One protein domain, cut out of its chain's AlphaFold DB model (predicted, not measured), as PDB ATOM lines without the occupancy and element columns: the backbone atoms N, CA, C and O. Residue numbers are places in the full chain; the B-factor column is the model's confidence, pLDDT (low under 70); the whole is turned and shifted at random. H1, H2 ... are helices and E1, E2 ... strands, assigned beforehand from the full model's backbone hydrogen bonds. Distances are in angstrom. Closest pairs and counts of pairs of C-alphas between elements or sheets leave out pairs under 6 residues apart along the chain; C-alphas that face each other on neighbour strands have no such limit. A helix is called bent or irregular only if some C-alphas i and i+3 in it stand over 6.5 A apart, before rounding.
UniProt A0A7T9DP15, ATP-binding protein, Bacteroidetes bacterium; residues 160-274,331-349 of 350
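AT A GLANCE: This is residues 160 to 274 and 331 to 349 of the 350 residues of the protein "ATP-binding protein" of Bacteroidetes bacterium (UniProt A0A7T9DP15). A strongly twisted five-stranded sheet makes the middle of three layers, with H1 and H4 over one face and H2 over the other. H3, a short helix, only grazes the sheet and sits beside the first residues of H2. The printed part has 134 residues of mixed class, with four named helices and five named strands in the order E1 H1 E2 H2 E3 H3 E4 E5 H4. The sheet's order is E2 E1 E3 E5 E4, mixed: parallel but for the antiparallel pair E5 and E4. The whole is compact and rounded, with a radius of gyration of the C-alphas of 14.3 A and spans of 46 by 35 by 27 A.

IN THESE COORDINATES: Find C-alpha 162 at (141.024, 155.752, 70.400); there E1 begins, residues 162 to 166, 13.2 A long. Next come H1, residues 169 to 181, 18.5 A, and E2, residues 191 to 195, 12.6 A. H2, residues 199 to 212, runs 20.4 A from C-alpha 199 at (123.387, 156.503, 77.338). Go on to E3, residues 220 to 224, 13.1 A; H3, residues 228 to 233, 8.7 A; E4, residues 246 to 248, 6.7 A; and E5, residues 260 to 264, 14.1 A. H4, residues 331 to 348, covers 26.0 A and ends at C-alpha 348 (143.669, 166.807, 66.647); it is irregular, with C-alphas 332 and 335 7.4 A apart, and has a kink of 43 degrees near residue 338.

HOW THE PARTS SIT: Begin with the sheet: look for N 164 and O 192, 3.0 A apart, between E1 and E2; N 165 and O 221, 2.8 A, between E1 and E3; N 261 and O 220, 2.9 A, between E3 and E5; and N 262 and O 246, 2.8 A, in the hairpin E4 and E5. E1, H1, E2 form a strand-helix-strand unit, two parallel neighbour strands with a helix between in the chain; E2, H2, E3 form a split one, with E1 between its strands. Both crossovers are right-handed. H1 lies over E2 and E1 at a height of 9.8 A over the sheet, along the strands. On the opposite face H2 lies over E3 at 8.7 A, and only just not over E5, on which 2 of its C-alphas fall. H4, on the same face as H1, is at 10.1 A, slantwise to the strands at 39 degrees to E3 on the local plane. H4 touches H1 with residues 333 to 336 alone, about perpendicular at 87 degrees; the closest C-alphas, of Ala 178 and Phe 333, are 5.7 A apart. H2 touches H3 with residues 199 to 203 alone, at a shallow tilt of 8 degrees, the same way; the closest C-alphas are those of Ala 199 and Gly 230, 6.2 A. In H1, H2 and H3 every O i to N i+4 pair is within hydrogen-bond range; in H4, 9 of 14 are.

THE WHOLE: The two C-alphas farthest apart, of Asn 252 and Ser 331, are 46.3 A apart. Residues 275 to 330 are not printed, and C-alphas 274 and 331 stand 23.4 A apart across the cut. The links H3 to E4 and E4 to E5 are long; in the first, residues 238 to 239 pair antiparallel with 247 to 248 of E4. Confidence is under 70 at residues 212 to 216, 234 to 236 and 251 to 254; the mean pLDDT of the printed part is 87.8.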
ATOM      1  N   LYS A 160     143.738 149.346  71.042       82.94
ATOM      2  CA  LYS A 160     144.956 149.893  70.419       82.94
ATOM      3  C   LYS A 160     144.733 151.299  69.891       82.94
ATOM      4  O   LYS A 160     145.691 152.058  69.771       82.94
ATOM      5  N   ASN A 161     143.486 151.618  69.569       91.12
ATOM      6  CA  ASN A 161     143.084 152.889  68.998       91.12
ATOM      7  C   ASN A 161     142.387 153.758  70.053       91.12
ATOM      8  O   ASN A 161     142.197 153.347  71.200       91.12
ATOM      9  N   ASP A 162     141.992 154.962  69.645       93.88
ATOM     10  CA  ASP A 162     141.024 155.752  70.400       93.88
ATOM     11  C   ASP A 162     139.717 154.951  70.559       93.88
ATOM     12  O   ASP A 162     139.382 154.095  69.733       93.88
ATOM     13  N   ILE A 163     138.975 155.214  71.628       95.19
ATOM     14  CA  ILE A 163     137.799 154.441  72.016       95.19
ATOM     15  C   ILE A 163     136.535 155.241  71.723       95.19
ATOM     16  O   ILE A 163     136.412 156.396  72.137       95.19
ATOM     17  N   LEU A 164     135.576 154.601  71.054       96.69
ATOM     18  CA  LEU A 164     134.244 155.148  70.817       96.69
ATOM     19  C   LEU A 164     133.209 154.310  71.573       96.69
ATOM     20  O   LEU A 164     133.010 153.132  71.274       96.69
ATOM     21  N   LEU A 165     132.568 154.921  72.563       95.44
ATOM     22  CA  LEU A 165     131.484 154.331  73.339       95.44
ATOM     23  C   LEU A 165     130.160 154.787  72.734       95.44
ATOM     24  O   LEU A 165     129.926 155.989  72.632       95.44
ATOM     25  N   VAL A 166     129.313 153.846  72.334       95.94
ATOM     26  CA  VAL A 166     128.025 154.119  71.679       95.94
ATOM     27  C   VAL A 166     126.875 153.523  72.481       95.94
ATOM     28  O   VAL A 166     127.086 152.621  73.296       95.94
ATOM     29  N   GLU A 167     125.655 154.013  72.269       93.56
ATOM     30  CA  GLU A 167     124.503 153.600  73.077       93.56
ATOM     31  C   GLU A 167     124.135 152.135  72.864       93.56
ATOM     32  O   GLU A 167     123.999 151.400  73.843       93.56
ATOM     33  N   GLY A 168     124.029 151.681  71.614       93.75
ATOM     34  CA  GLY A 168     123.565 150.333  71.310       93.75
ATOM     35  C   GLY A 168     124.350 149.592  70.234       93.75
ATOM     36  O   GLY A 168     125.269 150.090  69.577       93.75
ATOM     37  N   TRP A 169     123.943 148.338  70.037       93.88
ATOM     38  CA  TRP A 169     124.488 147.468  68.998       93.88
ATOM     39  C   TRP A 169     124.247 148.016  67.579       93.88
ATOM     40  O   TRP A 169     125.109 147.851  66.708       93.88
ATOM     41  N   HIS A 170     123.107 148.680  67.338       96.12
ATOM     42  CA  HIS A 170     122.805 149.314  66.049       96.12
ATOM     43  C   HIS A 170     123.845 150.387  65.724       96.12
ATOM     44  O   HIS A 170     124.465 150.313  64.663       96.12
ATOM     45  N   ASP A 171     124.136 151.294  66.660       97.38
ATOM     46  CA  ASP A 171     125.160 152.337  66.511       97.38
ATOM     47  C   ASP A 171     126.519 151.752  66.144       97.38
ATOM     48  O   ASP A 171     127.135 152.123  65.142       97.38
ATOM     49  N   LYS A 172     126.956 150.761  66.926       96.81
ATOM     50  CA  LYS A 172     128.225 150.061  66.718       96.81
ATOM     51  C   LYS A 172     128.297 149.461  65.320       96.81
ATOM     52  O   LYS A 172     129.335 149.560  64.671       96.81
ATOM     53  N   THR A 173     127.218 148.835  64.859       97.31
ATOM     54  CA  THR A 173     127.163 148.176  63.550       97.31
ATOM     55  C   THR A 173     127.205 149.196  62.415       97.31
ATOM     56  O   THR A 173     128.058 149.095  61.532       97.31
ATOM     57  N   HIS A 174     126.350 150.216  62.473       97.88
ATOM     58  CA  HIS A 174     126.259 151.256  61.450       97.88
ATOM     59  C   HIS A 174     127.556 152.058  61.319       97.88
ATOM     60  O   HIS A 174     128.059 152.228  60.208       97.88
ATOM     61  N   ILE A 175     128.157 152.481  62.436       97.88
ATOM     62  CA  ILE A 175     129.409 153.251  62.427       97.88
ATOM     63  C   ILE A 175     130.581 152.399  61.927       97.88
ATOM     64  O   ILE A 175     131.409 152.896  61.163       97.88
ATOM     65  N   LYS A 176     130.660 151.113  62.306       96.94
ATOM     66  CA  LYS A 176     131.713 150.209  61.805       96.94
ATOM     67  C   LYS A 176     131.653 150.050  60.289       96.94
ATOM     68  O   LYS A 176     132.688 150.163  59.632       96.94
ATOM     69  N   GLU A 177     130.469 149.809  59.729       97.25
ATOM     70  CA  GLU A 177     130.317 149.694  58.275       97.25
ATOM     71  C   GLU A 177     130.550 151.045  57.579       97.25
ATOM     72  O   GLU A 177     131.260 151.092  56.575       97.25
ATOM     73  N   ALA A 178     130.099 152.162  58.158       97.62
ATOM     74  CA  ALA A 178     130.388 153.495  57.629       97.62
ATOM     75  C   ALA A 178     131.899 153.788  57.564       97.62
ATOM     76  O   ALA A 178     132.398 154.197  56.516       97.62
ATOM     77  N   LEU A 179     132.658 153.518  58.636       96.50
ATOM     78  CA  LEU A 179     134.120 153.686  58.663       96.50
ATOM     79  C   LEU A 179     134.823 152.804  57.627       96.50
ATOM     80  O   LEU A 179     135.790 153.227  56.998       96.50
ATOM     81  N   LYS A 180     134.336 151.579  57.426       96.00
ATOM     82  CA  LYS A 180     134.873 150.649  56.429       96.00
ATOM     83  C   LYS A 180     134.653 151.170  55.005       96.00
ATOM     84  O   LYS A 180     135.609 151.221  54.228       96.00
ATOM     85  N   HIS A 181     133.436 151.603  54.675       96.31
ATOM     86  CA  HIS A 181     133.090 152.124  53.347       96.31
ATOM     87  C   HIS A 181     133.718 153.497  53.053       96.31
ATOM     88  O   HIS A 181     134.086 153.777  51.908       96.31
ATOM     89  N   LEU A 182     133.892 154.336  54.075       96.38
ATOM     90  CA  LEU A 182     134.510 155.663  53.974       96.38
ATOM     91  C   LEU A 182     136.005 155.670  54.335       96.38
ATOM     92  O   LEU A 182     136.603 156.736  54.457       96.38
ATOM     93  N   SER A 183     136.642 154.503  54.451       94.69
ATOM     94  CA  SER A 183     138.045 154.367  54.876       94.69
ATOM     95  C   SER A 183     139.043 155.141  54.006       94.69
ATOM     96  O   SER A 183     140.036 155.646  54.522       94.69
ATOM     97  N   ASN A 184     138.768 155.291  52.707       94.44
ATOM     98  CA  ASN A 184     139.596 156.099  51.804       94.44
ATOM     99  C   ASN A 184     139.479 157.607  52.074       94.44
ATOM    100  O   ASN A 184     140.444 158.335  51.856       94.44
ATOM    101  N   ASP A 185     138.314 158.064  52.534       96.00
ATOM    102  CA  ASP A 185     138.068 159.477  52.838       96.00
ATOM    103  C   ASP A 185     138.601 159.820  54.245       96.00
ATOM    104  O   ASP A 185     139.056 160.937  54.482       96.00
ATOM    105  N   TYR A 186     138.622 158.834  55.155       96.00
ATOM    106  CA  TYR A 186     139.039 158.971  56.557       96.00
ATOM    107  C   TYR A 186     140.116 157.940  56.971       96.00
ATOM    108  O   TYR A 186     139.924 157.189  57.930       96.00
ATOM    109  N   PRO A 187     141.293 157.892  56.313       93.69
ATOM    110  CA  PRO A 187     142.268 156.802  56.488       93.69
ATOM    111  C   PRO A 187     142.919 156.741  57.880       93.69
ATOM    112  O   PRO A 187     143.428 155.698  58.303       93.69
ATOM    113  N   THR A 188     142.927 157.859  58.606       92.31
ATOM    114  CA  THR A 188     143.509 157.985  59.952       92.31
ATOM    115  C   THR A 188     142.493 157.743  61.069       92.31
ATOM    116  O   THR A 188     142.873 157.666  62.248       92.31
ATOM    117  N   LEU A 189     141.211 157.618  60.715       93.81
ATOM    118  CA  LEU A 189     140.116 157.456  61.654       93.81
ATOM    119  C   LEU A 189     139.945 155.969  61.976       93.81
ATOM    120  O   LEU A 189     139.331 155.203  61.239       93.81
ATOM    121  N   LYS A 190     140.559 155.552  63.083       92.62
ATOM    122  CA  LYS A 190     140.508 154.185  63.600       92.62
ATOM    123  C   LYS A 190     140.063 154.253  65.047       92.62
ATOM    124  O   LYS A 190     140.679 154.986  65.819       92.62
ATOM    125  N   PHE A 191     139.028 153.491  65.375       94.75
ATOM    126  CA  PHE A 191     138.462 153.419  66.712       94.75
ATOM    127  C   PHE A 191     138.183 151.976  67.104       94.75
ATOM    128  O   PHE A 191     137.750 151.174  66.272       94.75
ATOM    129  N   ASP A 192     138.362 151.685  68.386       93.88
ATOM    130  CA  ASP A 192     137.807 150.493  69.010       93.88
ATOM    131  C   ASP A 192     136.417 150.869  69.559       93.88
ATOM    132  O   ASP A 192     136.293 151.727  70.434       93.88
ATOM    133  N   ILE A 193     135.360 150.301  68.961       95.75
ATOM    134  CA  ILE A 193     133.962 150.709  69.199       95.75
ATOM    135  C   ILE A 193     133.253 149.704  70.107       95.75
ATOM    136  O   ILE A 193     133.182 148.514  69.765       95.75
ATOM    137  N   PHE A 194     132.668 150.203  71.197       93.94
ATOM    138  CA  PHE A 194     131.963 149.414  72.206       93.94
ATOM    139  C   PHE A 194     130.551 149.952  72.435       93.94
ATOM    140  O   PHE A 194     130.366 151.151  72.629       93.94
ATOM    141  N   ASP A 195     129.565 149.060  72.423       92.44
ATOM    142  CA  ASP A 195     128.188 149.369  72.795       92.44
ATOM    143  C   ASP A 195     128.014 149.285  74.315       92.44
ATOM    144  O   ASP A 195     128.562 148.396  74.966       92.44
ATOM    145  N   MET A 196     127.288 150.246  74.880       90.38
ATOM    146  CA  MET A 196     127.120 150.407  76.328       90.38
ATOM    147  C   MET A 196     125.727 150.019  76.825       90.38
ATOM    148  O   MET A 196     125.471 150.100  78.024       90.38
ATOM    149  N   ASN A 197     124.835 149.588  75.931       86.44
ATOM    150  CA  ASN A 197     123.439 149.270  76.230       86.44
ATOM    151  C   ASN A 197     122.699 150.429  76.934       86.44
ATOM    152  O   ASN A 197     121.999 150.227  77.928       86.44
ATOM    153  N   GLY A 198     122.902 151.650  76.431       85.62
ATOM    154  CA  GLY A 198     122.225 152.876  76.859       85.62
ATOM    155  C   GLY A 198     123.162 154.031  77.231       85.62
ATOM    156  O   GLY A 198     124.275 153.837  77.736       85.62
ATOM    157  N   ALA A 199     122.677 155.260  77.035       86.50
ATOM    158  CA  ALA A 199     123.387 156.503  77.338       86.50
ATOM    159  C   ALA A 199     123.856 156.606  78.801       86.50
ATOM    160  O   ALA A 199     124.964 157.076  79.087       86.50
ATOM    161  N   THR A 200     123.041 156.136  79.750       85.06
ATOM    162  CA  THR A 200     123.385 156.173  81.181       85.06
ATOM    163  C   THR A 200     124.697 155.438  81.493       85.06
ATOM    164  O   THR A 200     125.514 155.942  82.272       85.06
ATOM    165  N   ASN A 201     124.946 154.296  80.846       85.12
ATOM    166  CA  ASN A 201     126.152 153.494  81.064       85.12
ATOM    167  C   ASN A 201     127.397 154.154  80.456       85.12
ATOM    168  O   ASN A 201     128.458 154.147  81.084       85.12
ATOM    169  N   ILE A 202     127.273 154.804  79.287       89.38
ATOM    170  CA  ILE A 202     128.370 155.597  78.698       89.38
ATOM    171  C   ILE A 202     128.829 156.663  79.700       89.38
ATOM    172  O   ILE A 202     130.023 156.802  79.974       89.38
ATOM    173  N   LYS A 203     127.879 157.405  80.281       85.38
ATOM    174  CA  LYS A 203     128.165 158.470  81.250       85.38
ATOM    175  C   LYS A 203     128.899 157.942  82.483       85.38
ATOM    176  O   LYS A 203     129.875 158.559  82.912       85.38
ATOM    177  N   GLN A 204     128.430 156.837  83.066       83.88
ATOM    178  CA  GLN A 204     129.060 156.235  84.246       83.88
ATOM    179  C   GLN A 204     130.498 155.805  83.952       83.88
ATOM    180  O   GLN A 204     131.402 156.128  84.726       83.88
ATOM    181  N   LEU A 205     130.719 155.155  82.807       85.38
ATOM    182  CA  LEU A 205     132.041 154.697  82.404       85.38
ATOM    183  C   LEU A 205     132.998 155.874  82.153       85.38
ATOM    184  O   LEU A 205     134.108 155.861  82.677       85.38
ATOM    185  N   LEU A 206     132.572 156.921  81.436       86.50
ATOM    186  CA  LEU A 206     133.404 158.108  81.184       86.50
ATOM    187  C   LEU A 206     133.879 158.779  82.481       86.50
ATOM    188  O   LEU A 206     135.070 159.046  82.629       86.50
ATOM    189  N   ILE A 207     132.964 159.024  83.426       80.88
ATOM    190  CA  ILE A 207     133.283 159.672  84.711       80.88
ATOM    191  C   ILE A 207     134.145 158.753  85.591       80.88
ATOM    192  O   ILE A 207     135.069 159.209  86.266       80.88
ATOM    193  N   GLY A 208     133.852 157.452  85.611       79.44
ATOM    194  CA  GLY A 208     134.629 156.486  86.384       79.44
ATOM    195  C   GLY A 208     136.065 156.363  85.876       79.44
ATOM    196  O   GLY A 208     137.012 156.408  86.663       79.44
ATOM    197  N   LEU A 209     136.238 156.287  84.555       81.25
ATOM    198  CA  LEU A 209     137.550 156.194  83.923       81.25
ATOM    199  C   LEU A 209     138.376 157.464  84.103       81.25
ATOM    200  O   LEU A 209     139.566 157.355  84.405       81.25
ATOM    201  N   SER A 210     137.773 158.648  83.986       79.38
ATOM    202  CA  SER A 210     138.504 159.909  84.151       79.38
ATOM    203  C   SER A 210     139.119 160.063  85.540       79.38
ATOM    204  O   SER A 210     140.177 160.667  85.683       79.38
ATOM    205  N   ASN A 211     138.485 159.484  86.562       73.00
ATOM    206  CA  ASN A 211     138.971 159.521  87.943       73.00
ATOM    207  C   ASN A 211     139.992 158.417  88.261       73.00
ATOM    208  O   ASN A 211     140.627 158.460  89.310       73.00
ATOM    209  N   SER A 212     140.148 157.432  87.374       68.44
ATOM    210  CA  SER A 212     141.007 156.262  87.597       68.44
ATOM    211  C   SER A 212     142.447 156.437  87.100       68.44
ATOM    212  O   SER A 212     143.360 155.776  87.591       68.44
ATOM    213  N   GLY A 213     142.665 157.304  86.103       66.38
ATOM    214  CA  GLY A 213     143.957 157.437  85.418       66.38
ATOM    215  C   GLY A 213     144.367 156.210  84.586       66.38
ATOM    216  O   GLY A 213     145.546 156.077  84.249       66.38
ATOM    217  N   TYR A 214     143.427 155.303  84.281       67.44
ATOM    218  CA  TYR A 214     143.689 154.046  83.567       67.44
ATOM    219  C   TYR A 214     143.855 154.202  82.059       67.44
ATOM    220  O   TYR A 214     144.646 153.479  81.453       67.44
ATOM    221  N   ILE A 215     143.128 155.135  81.450       68.12
ATOM    222  CA  ILE A 215     143.323 155.486  80.047       68.12
ATOM    223  C   ILE A 215     144.331 156.627  80.025       68.12
ATOM    224  O   ILE A 215     144.068 157.682  80.591       68.12
ATOM    225  N   LYS A 216     145.484 156.397  79.397       69.38
ATOM    226  CA  LYS A 216     146.481 157.433  79.120       69.38
ATOM    227  C   LYS A 216     146.778 157.449  77.634       69.38
ATOM    228  O   LYS A 216     146.882 156.383  77.020       69.38
ATOM    229  N   ASN A 217     146.970 158.640  77.076       77.31
ATOM    230  CA  ASN A 217     147.371 158.843  75.677       77.31
ATOM    231  C   ASN A 217     146.371 158.280  74.649       77.31
ATOM    232  O   ASN A 217     146.756 157.949  73.528       77.31
ATOM    233  N   LYS A 218     145.096 158.148  75.026       87.38
ATOM    234  CA  LYS A 218     144.003 157.761  74.126       87.38
ATOM    235  C   LYS A 218     142.798 158.627  74.403       87.38
ATOM    236  O   LYS A 218     142.578 159.052  75.537       87.38
ATOM    237  N   LYS A 219     141.994 158.833  73.371       92.00
ATOM    238  CA  LYS A 219     140.726 159.541  73.493       92.00
ATOM    239  C   LYS A 219     139.616 158.541  73.740       92.00
ATOM    240  O   LYS A 219     139.554 157.516  73.070       92.00
ATOM    241  N   VAL A 220     138.750 158.846  74.694       93.25
ATOM    242  CA  VAL A 220     137.520 158.112  74.971       93.25
ATOM    243  C   VAL A 220     136.367 159.050  74.673       93.25
ATOM    244  O   VAL A 220     136.224 160.098  75.304       93.25
ATOM    245  N   ILE A 221     135.570 158.687  73.678       94.56
ATOM    246  CA  ILE A 221     134.494 159.519  73.156       94.56
ATOM    247  C   ILE A 221     133.182 158.792  73.427       94.56
ATOM    248  O   ILE A 221     132.970 157.698  72.911       94.56
ATOM    249  N   GLY A 222     132.312 159.386  74.241       94.56
ATOM    250  CA  GLY A 222     130.923 158.948  74.345       94.56
ATOM    251  C   GLY A 222     130.084 159.588  73.254       94.56
ATOM    252  O   GLY A 222     130.006 160.816  73.200       94.56
ATOM    253  N   LEU A 223     129.474 158.763  72.412       95.19
ATOM    254  CA  LEU A 223     128.621 159.167  71.304       95.19
ATOM    255  C   LEU A 223     127.179 158.753  71.582       95.19
ATOM    256  O   LEU A 223     126.919 157.598  71.918       95.19
ATOM    257  N   TYR A 224     126.278 159.716  71.447       94.00
ATOM    258  CA  TYR A 224     124.898 159.614  71.901       94.00
ATOM    259  C   TYR A 224     123.926 160.008  70.790       94.00
ATOM    260  O   TYR A 224     124.233 160.873  69.958       94.00
ATOM    261  N   ASP A 225     122.734 159.421  70.842       94.56
ATOM    262  CA  ASP A 225     121.585 159.852  70.061       94.56
ATOM    263  C   ASP A 225     121.242 161.305  70.421       94.56
ATOM    264  O   ASP A 225     121.289 161.723  71.581       94.56
ATOM    265  N   GLU A 226     120.868 162.111  69.428       92.69
ATOM    266  CA  GLU A 226     120.349 163.460  69.677       92.69
ATOM    267  C   GLU A 226     118.872 163.350  70.091       92.69
ATOM    268  O   GLU A 226     117.952 163.791  69.398       92.69
ATOM    269  N   ASP A 227     118.639 162.744  71.250       91.69
ATOM    270  CA  ASP A 227     117.329 162.541  71.848       91.69
ATOM    271  C   ASP A 227     117.260 163.156  73.258       91.69
ATOM    272  O   ASP A 227     118.119 163.941  73.680       91.69
ATOM    273  N   LYS A 228     116.176 162.893  73.995       90.12
ATOM    274  CA  LYS A 228     116.048 163.422  75.356       90.12
ATOM    275  C   LYS A 228     117.157 162.896  76.278       90.12
ATOM    276  O   LYS A 228     117.704 163.699  77.035       90.12
ATOM    277  N   GLU A 229     117.463 161.601  76.232       88.12
ATOM    278  CA  GLU A 229     118.430 160.968  77.133       88.12
ATOM    279  C   GLU A 229     119.852 161.463  76.836       88.12
ATOM    280  O   GLU A 229     120.535 161.939  77.751       88.12
ATOM    281  N   GLY A 230     120.248 161.494  75.561       87.31
ATOM    282  CA  GLY A 230     121.530 162.030  75.112       87.31
ATOM    283  C   GLY A 230     121.722 163.491  75.525       87.31
ATOM    284  O   GLY A 230     122.718 163.841  76.166       87.31
ATOM    285  N   ARG A 231     120.727 164.360  75.280       86.06
ATOM    286  CA  ARG A 231     120.782 165.784  75.682       86.06
ATOM    287  C   ARG A 231     120.854 165.986  77.199       86.06
ATOM    288  O   ARG A 231     121.419 166.983  77.666       86.06
ATOM    289  N   GLU A 232     120.246 165.104  77.987       84.31
ATOM    290  CA  GLU A 232     120.266 165.176  79.452       84.31
ATOM    291  C   GLU A 232     121.576 164.644  80.047       84.31
ATOM    292  O   GLU A 232     122.073 165.233  81.017       84.31
ATOM    293  N   ALA A 233     122.198 163.633  79.430       76.06
ATOM    294  CA  ALA A 233     123.479 163.065  79.856       76.06
ATOM    295  C   ALA A 233     124.598 164.126  79.979       76.06
ATOM    296  O   ALA A 233     125.437 164.047  80.880       76.06
ATOM    297  N   VAL A 234     124.543 165.181  79.154       66.44
ATOM    298  CA  VAL A 234     125.500 166.307  79.086       66.44
ATOM    299  C   VAL A 234     125.589 167.149  80.345       66.44
ATOM    300  O   VAL A 234     126.659 167.644  80.708       66.44
ATOM    301  N   LYS A 235     124.430 167.483  80.927       66.69
ATOM    302  CA  LYS A 235     124.224 168.851  81.438       66.69
ATOM    303  C   LYS A 235     125.077 169.215  82.656       66.69
ATOM    304  O   LYS A 235     125.272 170.409  82.875       66.69
ATOM    305  N   ALA A 236     125.591 168.240  83.401       66.56
ATOM    306  CA  ALA A 236     126.296 168.478  84.659       66.56
ATOM    307  C   ALA A 236     127.834 168.404  84.565       66.56
ATOM    308  O   ALA A 236     128.509 169.164  85.259       66.56
ATOM    309  N   TYR A 237     128.399 167.555  83.698       72.31
ATOM    310  CA  TYR A 237     129.807 167.129  83.817       72.31
ATOM    311  C   TYR A 237     130.737 167.618  82.702       72.31
ATOM    312  O   TYR A 237     131.949 167.488  82.832       72.31
ATOM    313  N   PHE A 238     130.200 168.210  81.635       77.06
ATOM    314  CA  PHE A 238     130.982 168.589  80.456       77.06
ATOM    315  C   PHE A 238     131.018 170.102  80.243       77.06
ATOM    316  O   PHE A 238     130.059 170.817  80.558       77.06
ATOM    317  N   ASP A 239     132.151 170.593  79.744       78.62
ATOM    318  CA  ASP A 239     132.328 171.979  79.334       78.62
ATOM    319  C   ASP A 239     131.608 172.228  78.002       78.62
ATOM    320  O   ASP A 239     131.774 171.480  77.042       78.62
ATOM    321  N   LYS A 240     130.786 173.282  77.972       75.81
ATOM    322  CA  LYS A 240     129.918 173.659  76.847       75.81
ATOM    323  C   LYS A 240     130.507 174.753  75.962       75.81
ATOM    324  O   LYS A 240     129.866 175.140  74.989       75.81
ATOM    325  N   THR A 241     131.686 175.265  76.300       72.50
ATOM    326  CA  THR A 241     132.339 176.367  75.579       72.50
ATOM    327  C   THR A 241     132.622 176.043  74.110       72.50
ATOM    328  O   THR A 241     132.452 176.917  73.266       72.50
ATOM    329  N   ASN A 242     132.966 174.789  73.794       73.25
ATOM    330  CA  ASN A 242     133.395 174.350  72.458       73.25
ATOM    331  C   ASN A 242     132.370 173.460  71.725       73.25
ATOM    332  O   ASN A 242     132.744 172.607  70.918       73.25
ATOM    333  N   ALA A 243     131.069 173.646  71.985       74.44
ATOM    334  CA  ALA A 243     130.012 172.889  71.308       74.44
ATOM    335  C   ALA A 243     130.185 172.894  69.765       74.44
ATOM    336  O   ALA A 243     130.457 173.951  69.192       74.44
ATOM    337  N   PRO A 244     130.019 171.745  69.075       76.38
ATOM    338  CA  PRO A 244     129.429 170.492  69.564       76.38
ATOM    339  C   PRO A 244     130.405 169.533  70.274       76.38
ATOM    340  O   PRO A 244     129.958 168.523  70.808       76.38
ATOM    341  N   ILE A 245     131.709 169.829  70.308       85.00
ATOM    342  CA  ILE A 245     132.710 168.982  70.974       85.00
ATOM    343  C   ILE A 245     132.750 169.343  72.456       85.00
ATOM    344  O   ILE A 245     133.271 170.394  72.835       85.00
ATOM    345  N   LEU A 246     132.208 168.476  73.312       86.81
ATOM    346  CA  LEU A 246     132.186 168.731  74.749       86.81
ATOM    347  C   LEU A 246     133.277 167.924  75.449       86.81
ATOM    348  O   LEU A 246     133.359 166.704  75.312       86.81
ATOM    349  N   GLN A 247     134.113 168.608  76.223       89.12
ATOM    350  CA  GLN A 247     135.190 167.993  76.999       89.12
ATOM    351  C   GLN A 247     134.740 167.785  78.442       89.12
ATOM    352  O   GLN A 247     134.026 168.622  79.000       89.12
ATOM    353  N   LEU A 248     135.138 166.675  79.065       85.94
ATOM    354  CA  LEU A 248     134.816 166.439  80.472       85.94
ATOM    355  C   LEU A 248     135.461 167.532  81.336       85.94
ATOM    356  O   LEU A 248     136.644 167.836  81.173       85.94
ATOM    357  N   LYS A 249     134.697 168.132  82.254       83.31
ATOM    358  CA  LYS A 249     135.237 169.134  83.180       83.31
ATOM    359  C   LYS A 249     136.288 168.495  84.079       83.31
ATOM    360  O   LYS A 249     136.110 167.374  84.547       83.31
ATOM    361  N   SER A 250     137.354 169.238  84.348       71.38
ATOM    362  CA  SER A 250     138.304 168.871  85.390       71.38
ATOM    363  C   SER A 250     137.849 169.417  86.744       71.38
ATOM    364  O   SER A 250     137.088 170.386  86.820       71.38
ATOM    365  N   ASN A 251     138.320 168.796  87.822       67.50
ATOM    366  CA  ASN A 251     138.141 169.334  89.166       67.50
ATOM    367  C   ASN A 251     139.057 170.561  89.364       67.50
ATOM    368  O   ASN A 251     140.137 170.633  88.781       67.50
ATOM    369  N   ASN A 252     138.659 171.487  90.243       61.00
ATOM    370  CA  ASN A 252     139.488 172.607  90.726       61.00
ATOM    371  C   ASN A 252     139.971 173.602  89.646       61.00
ATOM    372  O   ASN A 252     141.156 173.920  89.600       61.00
ATOM    373  N   ASP A 253     139.072 174.087  88.781       59.41
ATOM    374  CA  ASP A 253     139.349 175.133  87.769       59.41
ATOM    375  C   ASP A 253     140.469 174.806  86.759       59.41
ATOM    376  O   ASP A 253     140.947 175.673  86.023       59.41
ATOM    377  N   ALA A 254     140.884 173.540  86.683       69.19
ATOM    378  CA  ALA A 254     141.808 173.072  85.665       69.19
ATOM    379  C   ALA A 254     141.123 173.011  84.282       69.19
ATOM    380  O   ALA A 254     139.900 172.835  84.202       69.19
ATOM    381  N   PRO A 255     141.893 173.117  83.179       76.62
ATOM    382  CA  PRO A 255     141.351 172.978  81.832       76.62
ATOM    383  C   PRO A 255     140.565 171.667  81.659       76.62
ATOM    384  O   PRO A 255     140.924 170.664  82.285       76.62
ATOM    385  N   PRO A 256     139.528 171.643  80.800       82.75
ATOM    386  CA  PRO A 256     138.794 170.423  80.489       82.75
ATOM    387  C   PRO A 256     139.714 169.296  80.009       82.75
ATOM    388  O   PRO A 256     140.772 169.534  79.417       82.75
ATOM    389  N   SER A 257     139.294 168.055  80.246       84.44
ATOM    390  CA  SER A 257     140.051 166.874  79.847       84.44
ATOM    391  C   SER A 257     140.306 166.852  78.342       84.44
ATOM    392  O   SER A 257     139.424 167.135  77.532       84.44
ATOM    393  N   LYS A 258     141.523 166.460  77.969       87.06
ATOM    394  CA  LYS A 258     141.946 166.239  76.579       87.06
ATOM    395  C   LYS A 258     141.791 164.781  76.135       87.06
ATOM    396  O   LYS A 258     142.080 164.456  74.988       87.06
ATOM    397  N   GLU A 259     141.358 163.914  77.047       89.19
ATOM    398  CA  GLU A 259     141.197 162.476  76.826       89.19
ATOM    399  C   GLU A 259     139.719 162.085  76.768       89.19
ATOM    400  O   GLU A 259     139.353 161.230  75.972       89.19
ATOM    401  N   PHE A 260     138.855 162.731  77.557       91.00
ATOM    402  CA  PHE A 260     137.449 162.348  77.682       91.00
ATOM    403  C   PHE A 260     136.529 163.356  76.999       91.00
ATOM    404  O   PHE A 260     136.430 164.518  77.411       91.00
ATOM    405  N   PHE A 261     135.821 162.877  75.981       91.88
ATOM    406  CA  PHE A 261     134.933 163.671  75.147       91.88
ATOM    407  C   PHE A 261     133.522 163.108  75.154       91.88
ATOM    408  O   PHE A 261     133.283 161.912  75.338       91.88
ATOM    409  N   TRP A 262     132.592 164.002  74.889       90.50
ATOM    410  CA  TRP A 262     131.195 163.704  74.697       90.50
ATOM    411  C   TRP A 262     130.729 164.353  73.392       90.50
ATOM    412  O   TRP A 262     131.172 165.456  73.048       90.50
ATOM    413  N   LEU A 263     129.846 163.662  72.671       92.31
ATOM    414  CA  LEU A 263     129.326 164.099  71.382       92.31
ATOM    415  C   LEU A 263     127.888 163.592  71.163       92.31
ATOM    416  O   LEU A 263     127.623 162.411  71.376       92.31
ATOM    417  N   LEU A 264     126.981 164.457  70.692       92.31
ATOM    418  CA  LEU A 264     125.721 164.018  70.055       92.31
ATOM    419  C   LEU A 264     125.951 163.794  68.580       92.31
ATOM    420  O   LEU A 264     126.806 164.447  67.968       92.31
ATOM    421  N   TYR A 265     125.121 162.941  67.993       94.75
ATOM    422  CA  TYR A 265     125.043 162.873  66.549       94.75
ATOM    423  C   TYR A 265     124.793 164.255  65.931       94.75
ATOM    424  O   TYR A 265     123.850 164.950  66.311       94.75
ATOM    425  N   PRO A 266     125.631 164.680  64.968       93.38
ATOM    426  CA  PRO A 266     125.450 165.968  64.325       93.38
ATOM    427  C   PRO A 266     124.162 165.971  63.506       93.38
ATOM    428  O   PRO A 266     124.028 165.235  62.529       93.38
ATOM    429  N   ILE A 267     123.240 166.858  63.874       91.19
ATOM    430  CA  ILE A 267     121.974 167.007  63.165       91.19
ATOM    431  C   ILE A 267     122.091 167.918  61.933       91.19
ATOM    432  O   ILE A 267     122.714 168.986  61.988       91.19
ATOM    433  N   PRO A 268     121.440 167.565  60.809       89.50
ATOM    434  CA  PRO A 268     121.264 168.483  59.691       89.50
ATOM    435  C   PRO A 268     120.483 169.736  60.114       89.50
ATOM    436  O   PRO A 268     119.510 169.648  60.858       89.50
ATOM    437  N   LYS A 269     120.833 170.911  59.568       85.56
ATOM    438  CA  LYS A 269     120.210 172.209  59.931       85.56
ATOM    439  C   LYS A 269     118.677 172.243  59.839       85.56
ATOM    440  O   LYS A 269     118.048 173.028  60.539       85.56
ATOM    441  N   ASN A 270     118.093 171.427  58.963       87.69
ATOM    442  CA  ASN A 270     116.651 171.385  58.717       87.69
ATOM    443  C   ASN A 270     115.947 170.219  59.434       87.69
ATOM    444  O   ASN A 270     114.750 170.021  59.224       87.69
ATOM    445  N   TRP A 271     116.666 169.444  60.252       90.06
ATOM    446  CA  TRP A 271     116.083 168.341  61.005       90.06
ATOM    447  C   TRP A 271     115.231 168.852  62.167       90.06
ATOM    448  O   TRP A 271     115.549 169.860  62.803       90.06
ATOM    449  N   LYS A 272     114.134 168.151  62.450       88.25
ATOM    450  CA  LYS A 272     113.257 168.430  63.588       88.25
ATOM    451  C   LYS A 272     112.936 167.125  64.298       88.25
ATOM    452  O   LYS A 272     112.462 166.192  63.660       88.25
ATOM    453  N   GLY A 273     113.102 167.121  65.615       89.00
ATOM    454  CA  GLY A 273     112.869 165.949  66.454       89.00
ATOM    455  C   GLY A 273     114.164 165.236  66.812       89.00
ATOM    456  O   GLY A 273     115.252 165.773  66.595       89.00
ATOM    457  N   ASP A 274     114.015 164.048  67.387       93.69
ATOM    458  CA  ASP A 274     115.144 163.219  67.785       93.69
ATOM    459  C   ASP A 274     115.891 162.698  66.550       93.69
ATOM    460  O   ASP A 274     115.304 162.561  65.469       93.69
ATOM    461  N   SER A 331     128.182 155.873  48.756       96.50
ATOM    462  CA  SER A 331     127.379 157.103  48.839       96.50
ATOM    463  C   SER A 331     126.227 157.015  49.841       96.50
ATOM    464  O   SER A 331     125.821 158.039  50.377       96.50
ATOM    465  N   ASP A 332     125.733 155.811  50.149       97.25
ATOM    466  CA  ASP A 332     124.693 155.626  51.170       97.25
ATOM    467  C   ASP A 332     125.200 156.019  52.572       97.25
ATOM    468  O   ASP A 332     124.402 156.294  53.462       97.25
ATOM    469  N   PHE A 333     126.522 156.072  52.775       97.44
ATOM    470  CA  PHE A 333     127.149 156.462  54.038       97.44
ATOM    471  C   PHE A 333     127.557 157.941  54.086       97.44
ATOM    472  O   PHE A 333     128.121 158.377  55.089       97.44
ATOM    473  N   ASP A 334     127.277 158.743  53.052       95.88
ATOM    474  CA  ASP A 334     127.694 160.154  53.005       95.88
ATOM    475  C   ASP A 334     127.139 160.985  54.174       95.88
ATOM    476  O   ASP A 334     127.798 161.925  54.623       95.88
ATOM    477  N   GLY A 335     125.984 160.600  54.728       95.94
ATOM    478  CA  GLY A 335     125.420 161.225  55.924       95.94
ATOM    479  C   GLY A 335     126.303 161.111  57.171       95.94
ATOM    480  O   GLY A 335     126.217 161.973  58.037       95.94
ATOM    481  N   PHE A 336     127.209 160.127  57.253       97.50
ATOM    482  CA  PHE A 336     128.144 159.962  58.378       97.50
ATOM    483  C   PHE A 336     129.348 160.915  58.317       97.50
ATOM    484  O   PHE A 336     130.057 161.073  59.313       97.50
ATOM    485  N   LYS A 337     129.599 161.577  57.179       96.94
ATOM    486  CA  LYS A 337     130.767 162.460  57.000       96.94
ATOM    487  C   LYS A 337     130.861 163.580  58.047       96.94
ATOM    488  O   LYS A 337     131.923 163.701  58.651       96.94
ATOM    489  N   PRO A 338     129.784 164.325  58.373       96.25
ATOM    490  CA  PRO A 338     129.836 165.343  59.423       96.25
ATOM    491  C   PRO A 338     130.247 164.788  60.792       96.25
ATOM    492  O   PRO A 338     130.979 165.449  61.525       96.25
ATOM    493  N   LEU A 339     129.820 163.566  61.137       96.88
ATOM    494  CA  LEU A 339     130.248 162.899  62.370       96.88
ATOM    495  C   LEU A 339     131.752 162.613  62.323       96.88
ATOM    496  O   LEU A 339     132.472 162.921  63.268       96.88
ATOM    497  N   PHE A 340     132.242 162.061  61.214       97.31
ATOM    498  CA  PHE A 340     133.655 161.710  61.064       97.31
ATOM    499  C   PHE A 340     134.571 162.936  61.017       97.31
ATOM    500  O   PHE A 340     135.661 162.898  61.587       97.31
ATOM    501  N   ASP A 341     134.110 164.047  60.441       96.19
ATOM    502  CA  ASP A 341     134.815 165.330  60.465       96.19
ATOM    503  C   ASP A 341     134.981 165.849  61.901       96.19
ATOM    504  O   ASP A 341     136.055 166.331  62.270       96.19
ATOM    505  N   ILE A 342     133.950 165.713  62.743       95.31
ATOM    506  CA  ILE A 342     134.029 166.078  64.166       95.31
ATOM    507  C   ILE A 342     134.977 165.132  64.916       95.31
ATOM    508  O   ILE A 342     135.812 165.589  65.698       95.31
ATOM    509  N   LEU A 343     134.910 163.822  64.664       95.94
ATOM    510  CA  LEU A 343     135.814 162.850  65.291       95.94
ATOM    511  C   LEU A 343     137.288 163.099  64.909       95.94
ATOM    512  O   LEU A 343     138.176 162.958  65.753       95.94
ATOM    513  N   LEU A 344     137.563 163.529  63.671       94.88
ATOM    514  CA  LEU A 344     138.897 163.969  63.250       94.88
ATOM    515  C   LEU A 344     139.362 165.218  64.008       94.88
ATOM    516  O   LEU A 344     140.519 165.275  64.431       94.88
ATOM    517  N   GLN A 345     138.479 166.198  64.215       94.06
ATOM    518  CA  GLN A 345     138.793 167.386  65.016       94.06
ATOM    519  C   GLN A 345     139.130 167.004  66.456       94.06
ATOM    520  O   GLN A 345     140.147 167.456  66.979       94.06
ATOM    521  N   ILE A 346     138.339 166.111  67.068       92.94
ATOM    522  CA  ILE A 346     138.628 165.580  68.403       92.94
ATOM    523  C   ILE A 346     140.022 164.968  68.423       92.94
ATOM    524  O   ILE A 346     140.798 165.294  69.314       92.94
ATOM    525  N   LYS A 347     140.394 164.161  67.422       90.44
ATOM    526  CA  LYS A 347     141.725 163.541  67.319       90.44
ATOM    527  C   LYS A 347     142.880 164.547  67.243       90.44
ATOM    528  O   LYS A 347     143.950 164.240  67.761       90.44
ATOM    529  N   ALA A 348     142.658 165.750  66.721       89.69
ATOM    530  CA  ALA A 348     143.669 166.807  66.647       89.69
ATOM    531  C   ALA A 348     143.886 167.594  67.961       89.69
ATOM    532  O   ALA A 348     144.858 168.339  68.062       89.69
ATOM    533  N   ILE A 349     143.011 167.445  68.966       87.31
ATOM    534  CA  ILE A 349     143.135 168.141  70.264       87.31
ATOM    535  C   ILE A 349     144.307 167.556  71.072       87.31
ATOM    536  O   ILE A 349     144.244 166.403  71.489       87.31
TER     537      ILE A 349